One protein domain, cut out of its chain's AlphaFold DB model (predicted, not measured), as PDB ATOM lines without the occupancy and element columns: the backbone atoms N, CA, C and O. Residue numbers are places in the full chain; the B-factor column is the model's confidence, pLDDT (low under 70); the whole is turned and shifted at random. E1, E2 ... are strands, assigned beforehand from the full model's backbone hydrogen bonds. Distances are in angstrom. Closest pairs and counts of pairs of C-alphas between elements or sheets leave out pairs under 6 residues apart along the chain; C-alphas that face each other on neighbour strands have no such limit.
ATOM      1  N   SER A 120      35.396  41.034 -13.496       84.31
ATOM      2  CA  SER A 120      35.950  39.873 -12.790       84.31
ATOM      3  C   SER A 120      36.994  39.110 -13.617       84.31
ATOM      4  O   SER A 120      37.655  38.235 -13.073       84.31
ATOM      5  N   ILE A 121      37.142  39.436 -14.909       83.94
ATOM      6  CA  ILE A 121      38.117  38.821 -15.821       83.94
ATOM      7  C   ILE A 121      39.384  39.675 -15.933       83.94
ATOM      8  O   ILE A 121      40.476  39.178 -15.688       83.94
ATOM      9  N   CYS A 122      39.252  40.961 -16.275       86.00
ATOM     10  CA  CYS A 122      40.399  41.840 -16.544       86.00
ATOM     11  C   CYS A 122      40.646  42.929 -15.490       86.00
ATOM     12  O   CYS A 122      41.623  43.662 -15.592       86.00
ATOM     13  N   GLY A 123      39.768  43.084 -14.496       83.00
ATOM     14  CA  GLY A 123      39.938  44.063 -13.417       83.00
ATOM     15  C   GLY A 123      39.652  45.526 -13.781       83.00
ATOM     16  O   GLY A 123      39.685  46.365 -12.884       83.00
ATOM     17  N   LEU A 124      39.335  45.844 -15.044       84.38
ATOM     18  CA  LEU A 124      38.935  47.199 -15.456       84.38
ATOM     19  C   LEU A 124      37.718  47.684 -14.665       84.38
ATOM     20  O   LEU A 124      36.829  46.885 -14.363       84.38
ATOM     21  N   THR A 125      37.669  48.979 -14.354       82.25
ATOM     22  CA  THR A 125      36.580  49.618 -13.601       82.25
ATOM     23  C   THR A 125      35.454  50.118 -14.513       82.25
ATOM     24  O   THR A 125      35.632  50.265 -15.722       82.25
ATOM     25  N   ARG A 126      34.292  50.448 -13.930       80.62
ATOM     26  CA  ARG A 126      33.151  51.060 -14.647       80.62
ATOM     27  C   ARG A 126      33.464  52.423 -15.276       80.62
ATOM     28  O   ARG A 126      32.734  52.844 -16.163       80.62
ATOM     29  N   GLU A 127      34.505  53.111 -14.804       80.62
ATOM     30  CA  GLU A 127      34.981  54.372 -15.392       80.62
ATOM     31  C   GLU A 127      35.774  54.128 -16.681       80.62
ATOM     32  O   GLU A 127      35.804  54.980 -17.560       80.62
ATOM     33  N   GLN A 128      36.408  52.957 -16.795       82.00
ATOM     34  CA  GLN A 128      37.229  52.581 -17.945       82.00
ATOM     35  C   GLN A 128      36.418  51.863 -19.024       82.00
ATOM     36  O   GLN A 128      36.751  51.945 -20.203       82.00
ATOM     37  N   VAL A 129      35.394  51.100 -18.632       86.00
ATOM     38  CA  VAL A 129      34.667  50.209 -19.538       86.00
ATOM     39  C   VAL A 129      33.249  49.951 -19.028       86.00
ATOM     40  O   VAL A 129      33.015  49.884 -17.821       86.00
ATOM     41  N   GLU A 130      32.290  49.747 -19.933       84.94
ATOM     42  CA  GLU A 130      30.956  49.315 -19.519       84.94
ATOM     43  C   GLU A 130      31.029  47.910 -18.901       84.94
ATOM     44  O   GLU A 130      31.606  46.985 -19.482       84.94
ATOM     45  N   ILE A 131      30.455  47.750 -17.702       86.81
ATOM     46  CA  ILE A 131      30.448  46.499 -16.934       86.81
ATOM     47  C   ILE A 131      29.023  46.147 -16.546       86.81
ATOM     48  O   ILE A 131      28.333  46.919 -15.872       86.81
ATOM     49  N   THR A 132      28.623  44.926 -16.890       85.06
ATOM     50  CA  THR A 132      27.324  44.371 -16.522       85.06
ATOM     51  C   THR A 132      27.467  43.078 -15.731       85.06
ATOM     52  O   THR A 132      28.510  42.426 -15.721       85.06
ATOM     53  N   TRP A 133      26.395  42.698 -15.042       83.56
ATOM     54  CA  TRP A 133      26.316  41.411 -14.364       83.56
ATOM     55  C   TRP A 133      25.913  40.322 -15.359       83.56
ATOM     56  O   TRP A 133      24.796  40.337 -15.882       83.56
ATOM     57  N   CYS A 134      26.778  39.332 -15.563       83.75
ATOM     58  CA  CYS A 134      26.443  38.157 -16.351       83.75
ATOM     59  C   CYS A 134      25.508  37.241 -15.549       83.75
ATOM     60  O   CYS A 134      25.900  36.647 -14.543       83.75
ATOM     61  N   LYS A 135      24.251  37.108 -15.996       80.75
ATOM     62  CA  LYS A 135      23.260  36.221 -15.358       80.75
ATOM     63  C   LYS A 135      23.616  34.736 -15.493       80.75
ATOM     64  O   LYS A 135      23.229  33.967 -14.623       80.75
ATOM     65  N   ILE A 136      24.339  34.365 -16.552       83.44
ATOM     66  CA  ILE A 136      24.734  32.982 -16.852       83.44
ATOM     67  C   ILE A 136      25.833  32.527 -15.886       83.44
ATOM     68  O   ILE A 136      25.673  31.526 -15.196       83.44
ATOM     69  N   HIS A 137      26.921  33.296 -15.790       81.06
ATOM     70  CA  HIS A 137      28.091  32.908 -14.994       81.06
ATOM     71  C   HIS A 137      28.121  33.498 -13.579       81.06
ATOM     72  O   HIS A 137      28.911  33.064 -12.745       81.06
ATOM     73  N   GLY A 138      27.263  34.474 -13.276       76.75
ATOM     74  CA  GLY A 138      27.126  35.009 -11.925       76.75
ATOM     75  C   GLY A 138      28.301  35.876 -11.463       76.75
ATOM     76  O   GLY A 138      28.666  35.820 -10.289       76.75
ATOM     77  N   PHE A 139      28.875  36.689 -12.352       79.12
ATOM     78  CA  PHE A 139      29.896  37.691 -12.021       79.12
ATOM     79  C   PHE A 139      29.765  38.953 -12.884       79.12
ATOM     80  O   PHE A 139      29.014  38.974 -13.861       79.12
ATOM     81  N   ASN A 140      30.478  40.024 -12.520       84.12
ATOM     82  CA  ASN A 140      30.522  41.245 -13.330       84.12
ATOM     83  C   ASN A 140      31.563  41.099 -14.433       84.12
ATOM     84  O   ASN A 140      32.718  40.793 -14.150       84.12
ATOM     85  N   VAL A 141      31.175  41.339 -15.677       88.38
ATOM     86  CA  VAL A 141      32.051  41.249 -16.845       88.38
ATOM     87  C   VAL A 141      31.966  42.555 -17.622       88.38
ATOM     88  O   VAL A 141      30.893  43.157 -17.694       88.38
ATOM     89  N   CYS A 142      33.088  43.032 -18.153       89.19
ATOM     90  CA  CYS A 142      33.074  44.159 -19.079       89.19
ATOM     91  C   CYS A 142      32.658  43.715 -20.479       89.19
ATOM     92  O   CYS A 142      32.758  42.529 -20.805       89.19
ATOM     93  N   PHE A 143      32.228  44.659 -21.319       87.25
ATOM     94  CA  PHE A 143      31.832  44.337 -22.692       87.25
ATOM     95  C   PHE A 143      32.970  43.661 -23.481       87.25
ATOM     96  O   PHE A 143      32.703  42.759 -24.262       87.25
ATOM     97  N   LEU A 144      34.233  44.012 -23.198       88.88
ATOM     98  CA  LEU A 144      35.419  43.433 -23.845       88.88
ATOM     99  C   LEU A 144      35.643  41.953 -23.494       88.88
ATOM    100  O   LEU A 144      35.972  41.153 -24.362       88.88
ATOM    101  N   CYS A 145      35.465  41.569 -22.227       90.06
ATOM    102  CA  CYS A 145      35.672  40.185 -21.780       90.06
ATOM    103  C   CYS A 145      34.425  39.307 -21.941       90.06
ATOM    104  O   CYS A 145      34.517  38.092 -21.784       90.06
ATOM    105  N   CYS A 146      33.263  39.903 -22.220       88.50
ATOM    106  CA  CYS A 146      32.006  39.196 -22.457       88.50
ATOM    107  C   CYS A 146      32.133  38.118 -23.558       88.50
ATOM    108  O   CYS A 146      31.804  36.964 -23.272       88.50
ATOM    109  N   PRO A 147      32.665  38.409 -24.766       87.06
ATOM    110  CA  PRO A 147      32.872  37.384 -25.794       87.06
ATOM    111  C   PRO A 147      33.830  36.270 -25.350       87.06
ATOM    112  O   PRO A 147      33.554  35.101 -25.600       87.06
ATOM    113  N   SER A 148      34.896  36.589 -24.604       86.44
ATOM    114  CA  SER A 148      35.859  35.584 -24.113       86.44
ATOM    115  C   SER A 148      35.253  34.560 -23.149       86.44
ATOM    116  O   SER A 148      35.818  33.487 -22.969       86.44
ATOM    117  N   VAL A 149      34.117  34.878 -22.521       85.38
ATOM    118  CA  VAL A 149      33.391  33.962 -21.625       85.38
ATOM    119  C   VAL A 149      32.144  33.356 -22.281       85.38
ATOM    120  O   VAL A 149      31.311  32.794 -21.581       85.38
ATOM    121  N   GLY A 150      31.997  33.455 -23.609       84.44
ATOM    122  CA  GLY A 150      30.861  32.883 -24.351       84.44
ATOM    123  C   GLY A 150      29.630  33.795 -24.456       84.44
ATOM    124  O   GLY A 150      28.506  33.317 -24.653       84.44
ATOM    125  N   GLY A 151      29.827  35.108 -24.297       84.19
ATOM    126  CA  GLY A 151      28.811  36.133 -24.537       84.19
ATOM    127  C   GLY A 151      28.350  36.216 -25.998       84.19
ATOM    128  O   GLY A 151      28.864  35.515 -26.863       84.19
ATOM    129  N   TYR A 152      27.358  37.071 -26.266       77.88
ATOM    130  CA  TYR A 152      26.742  37.269 -27.597       77.88
ATOM    131  C   TYR A 152      26.086  36.020 -28.210       77.88
ATOM    132  O   TYR A 152      25.822  35.951 -29.405       77.88
ATOM    133  N   SER A 153      25.784  35.029 -27.376       75.62
ATOM    134  CA  SER A 153      25.071  33.814 -27.758       75.62
ATOM    135  C   SER A 153      23.554  33.970 -27.590       75.62
ATOM    136  O   SER A 153      23.070  34.882 -26.919       75.62
ATOM    137  N   SER A 154      22.773  33.036 -28.141       74.38
ATOM    138  CA  SER A 154      21.300  33.030 -28.038       74.38
ATOM    139  C   SER A 154      20.777  33.034 -26.591       74.38
ATOM    140  O   SER A 154      19.692  33.547 -26.314       74.38
ATOM    141  N   VAL A 155      21.569  32.519 -25.645       79.94
ATOM    142  CA  VAL A 155      21.275  32.533 -24.203       79.94
ATOM    143  C   VAL A 155      21.469  33.909 -23.552       79.94
ATOM    144  O   VAL A 155      21.026  34.121 -22.423       79.94
ATOM    145  N   CYS A 156      22.089  34.860 -24.255       81.06
ATOM    146  CA  CYS A 156      22.291  36.239 -23.811       81.06
ATOM    147  C   CYS A 156      21.119  37.171 -24.163       81.06
ATOM    148  O   CYS A 156      21.219  38.374 -23.920       81.06
ATOM    149  N   LYS A 157      20.006  36.645 -24.691       78.75
ATOM    150  CA  LYS A 157      18.850  37.446 -25.112       78.75
ATOM    151  C   LYS A 157      18.334  38.354 -23.986       78.75
ATOM    152  O   LYS A 157      18.002  37.883 -22.894       78.75
ATOM    153  N   GLY A 158      18.246  39.658 -24.249       76.06
ATOM    154  CA  GLY A 158      17.832  40.671 -23.268       76.06
ATOM    155  C   GLY A 158      18.888  40.993 -22.198       76.06
ATOM    156  O   GLY A 158      18.554  41.496 -21.121       76.06
ATOM    157  N   CYS A 159      20.156  40.658 -22.451       83.88
ATOM    158  CA  CYS A 159      21.303  41.161 -21.697       83.88
ATOM    159  C   CYS A 159      21.602  42.620 -22.080       83.88
ATOM    160  O   CYS A 159      21.332  43.042 -23.198       83.88
ATOM    161  N   ASN A 160      22.237  43.381 -21.184       80.06
ATOM    162  CA  ASN A 160      22.714  44.732 -21.514       80.06
ATOM    163  C   ASN A 160      23.762  44.723 -22.638       80.06
ATOM    164  O   ASN A 160      23.905  45.711 -23.342       80.06
ATOM    165  N   PHE A 161      24.481  43.609 -22.790       84.50
ATOM    166  CA  PHE A 161      25.437  43.381 -23.875       84.50
ATOM    167  C   PHE A 161      24.859  42.468 -24.959       84.50
ATOM    168  O   PHE A 161      25.612  41.790 -25.645       84.50
ATOM    169  N   ASP A 162      23.535  42.361 -25.079       73.75
ATOM    170  CA  ASP A 162      22.935  41.649 -26.206       73.75
ATOM    171  C   ASP A 162      23.275  42.373 -27.523       73.75
ATOM    172  O   ASP A 162      23.467  43.593 -27.550       73.75
ATOM    173  N   VAL A 163      23.351  41.616 -28.615       61.91
ATOM    174  CA  VAL A 163      23.926  41.991 -29.927       61.91
ATOM    175  C   VAL A 163      23.157  43.130 -30.629       61.91
ATOM    176  O   VAL A 163      23.507  43.559 -31.719       61.91
ATOM    177  N   VAL A 164      22.109  43.658 -29.994       52.19
ATOM    178  CA  VAL A 164      21.296  44.789 -30.467       52.19
ATOM    179  C   VAL A 164      21.860  46.147 -30.002       52.19
ATOM    180  O   VAL A 164      21.501  47.182 -30.558       52.19
ATOM    181  N   HIS A 165      22.756  46.181 -29.005       45.41
ATOM    182  CA  HIS A 165      23.404  47.423 -28.537       45.41
ATOM    183  C   HIS A 165      24.856  47.587 -28.963       45.41
ATOM    184  O   HIS A 165      25.365  48.705 -29.001       45.41
ATOM    185  N   VAL A 166      25.516  46.496 -29.322       49.16
ATOM    186  CA  VAL A 166      26.823  46.563 -29.957       49.16
ATOM    187  C   VAL A 166      26.516  46.496 -31.438       49.16
ATOM    188  O   VAL A 166      26.165  45.428 -31.924       49.16
ATOM    189  N   GLY A 167      26.548  47.635 -32.129       45.22
ATOM    190  CA  GLY A 167      26.491  47.694 -33.589       45.22
ATOM    191  C   GLY A 167      27.703  46.980 -34.179       45.22
ATOM    192  O   GLY A 167      28.619  47.613 -34.689       45.22
ATOM    193  N   ILE A 168      27.737  45.657 -34.049       45.44
ATOM    194  CA  ILE A 168      28.629  44.795 -34.789       45.44
ATOM    195  C   ILE A 168      27.962  44.695 -36.151       45.44
ATOM    196  O   ILE A 168      27.198  43.773 -36.430       45.44
ATOM    197  N   ASP A 169      28.228  45.705 -36.980       39.53
ATOM    198  CA  ASP A 169      28.290  45.484 -38.414       39.53
ATOM    199  C   ASP A 169      29.124  44.214 -38.601       39.53
ATOM    200  O   ASP A 169      30.274  44.129 -38.161       39.53
ATOM    201  N   THR A 170      28.494  43.196 -39.168       40.62
ATOM    202  CA  THR A 170      29.018  41.863 -39.473       40.62
ATOM    203  C   THR A 170      30.172  41.926 -40.484       40.62
ATOM    204  O   THR A 170      30.064  41.433 -41.601       40.62
ATOM    205  N   LYS A 171      31.286  42.567 -40.114       36.69
ATOM    206  CA  LYS A 171      32.520  42.688 -40.909       36.69
ATOM    207  C   LYS A 171      33.804  42.332 -40.150       36.69
ATOM    208  O   LYS A 171      34.887  42.503 -40.691       36.69
ATOM    209  N   LEU A 172      33.709  41.816 -38.923       39.62
ATOM    210  CA  LEU A 172      34.879  41.396 -38.133       39.62
ATOM    211  C   LEU A 172      35.159  39.883 -38.164       39.62
ATOM    212  O   LEU A 172      36.129  39.444 -37.553       39.62
ATOM    213  N   GLU A 173      34.375  39.085 -38.898       37.41
ATOM    214  CA  GLU A 173      34.661  37.648 -39.066       37.41
ATOM    215  C   GLU A 173      35.802  37.350 -40.062       37.41
ATOM    216  O   GLU A 173      36.311  36.234 -40.065       37.41
ATOM    217  N   GLU A 174      36.294  38.324 -40.840       37.41
ATOM    218  CA  GLU A 174      37.311  38.060 -41.879       37.41
ATOM    219  C   GLU A 174      38.759  38.448 -41.523       37.41
ATOM    220  O   GLU A 174      39.647  38.254 -42.346       37.41
ATOM    221  N   THR A 175      39.065  38.959 -40.322       38.00
ATOM    222  CA  THR A 175      40.434  39.461 -40.023       38.00
ATOM    223  C   THR A 175      41.227  38.666 -38.980       38.00
ATOM    224  O   THR A 175      42.279  39.125 -38.550       38.00
ATOM    225  N   ILE A 176      40.771  37.478 -38.565       39.50
ATOM    226  CA  ILE A 176      41.502  36.642 -37.579       39.50
ATOM    227  C   ILE A 176      42.165  35.404 -38.221       39.50
ATOM    228  O   ILE A 176      42.896  34.675 -37.558       39.50
ATOM    229  N   TYR A 177      42.013  35.204 -39.531       38.34
ATOM    230  CA  TYR A 177      42.731  34.156 -40.261       38.34
ATOM    231  C   TYR A 177      43.483  34.724 -41.462       38.34
ATOM    232  O   TYR A 177      43.110  34.419 -42.585       38.34
ATOM    233  N   TYR A 178      44.529  35.520 -41.223       36.88
ATOM    234  CA  TYR A 178      45.711  35.615 -42.093       36.88
ATOM    235  C   TYR A 178      46.934  36.042 -41.281       36.88
ATOM    236  O   TYR A 178      46.816  37.020 -40.509       36.88
TER     237      TYR A 178
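What this domain is: This is residues 120 to 178 of the 178 residues of an uncharacterized protein of Thermoplasmata archaeon (UniProt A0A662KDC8). This is a small body with little regular structure: a short two-strand hairpin, E1 and E2, at one end, the rest without named elements, mostly loops with short helical runs at residues 147 to 149 and 154 to 156, and a tail, residues 167 to 178, sticking out at the other end. The printed part has 59 residues, with no named helix and two named strands, E1 then E2, in one antiparallel sheet. The class is all strand, though the named elements hold only 8 residues. The whole is only just compact, close to loose, with a radius of gyration of the C-alphas of 12.2 A, and spans 32 by 23 by 18 A.

How they stand to each other: E1, residues 131 to 134, and E2, residues 139 to 142, form a hairpin with a tight link, their directions 140 degrees apart. C-alphas 131 and 142 face each other at 4.1 A. N 134 and O 139, 2.8 A apart, are within hydrogen-bond range.

Where its parts are: E1 begins at C-alpha 131 (30.448, 46.499, -16.934) and is 9.3 A long. E2 is 10.1 A long, ending at C-alpha 142 (33.074, 44.159, -19.079).

The domain as a whole: Residues 143 to 178 hold no named element. The printed part has no cut. Residues 163 to 178 have pLDDT under 70.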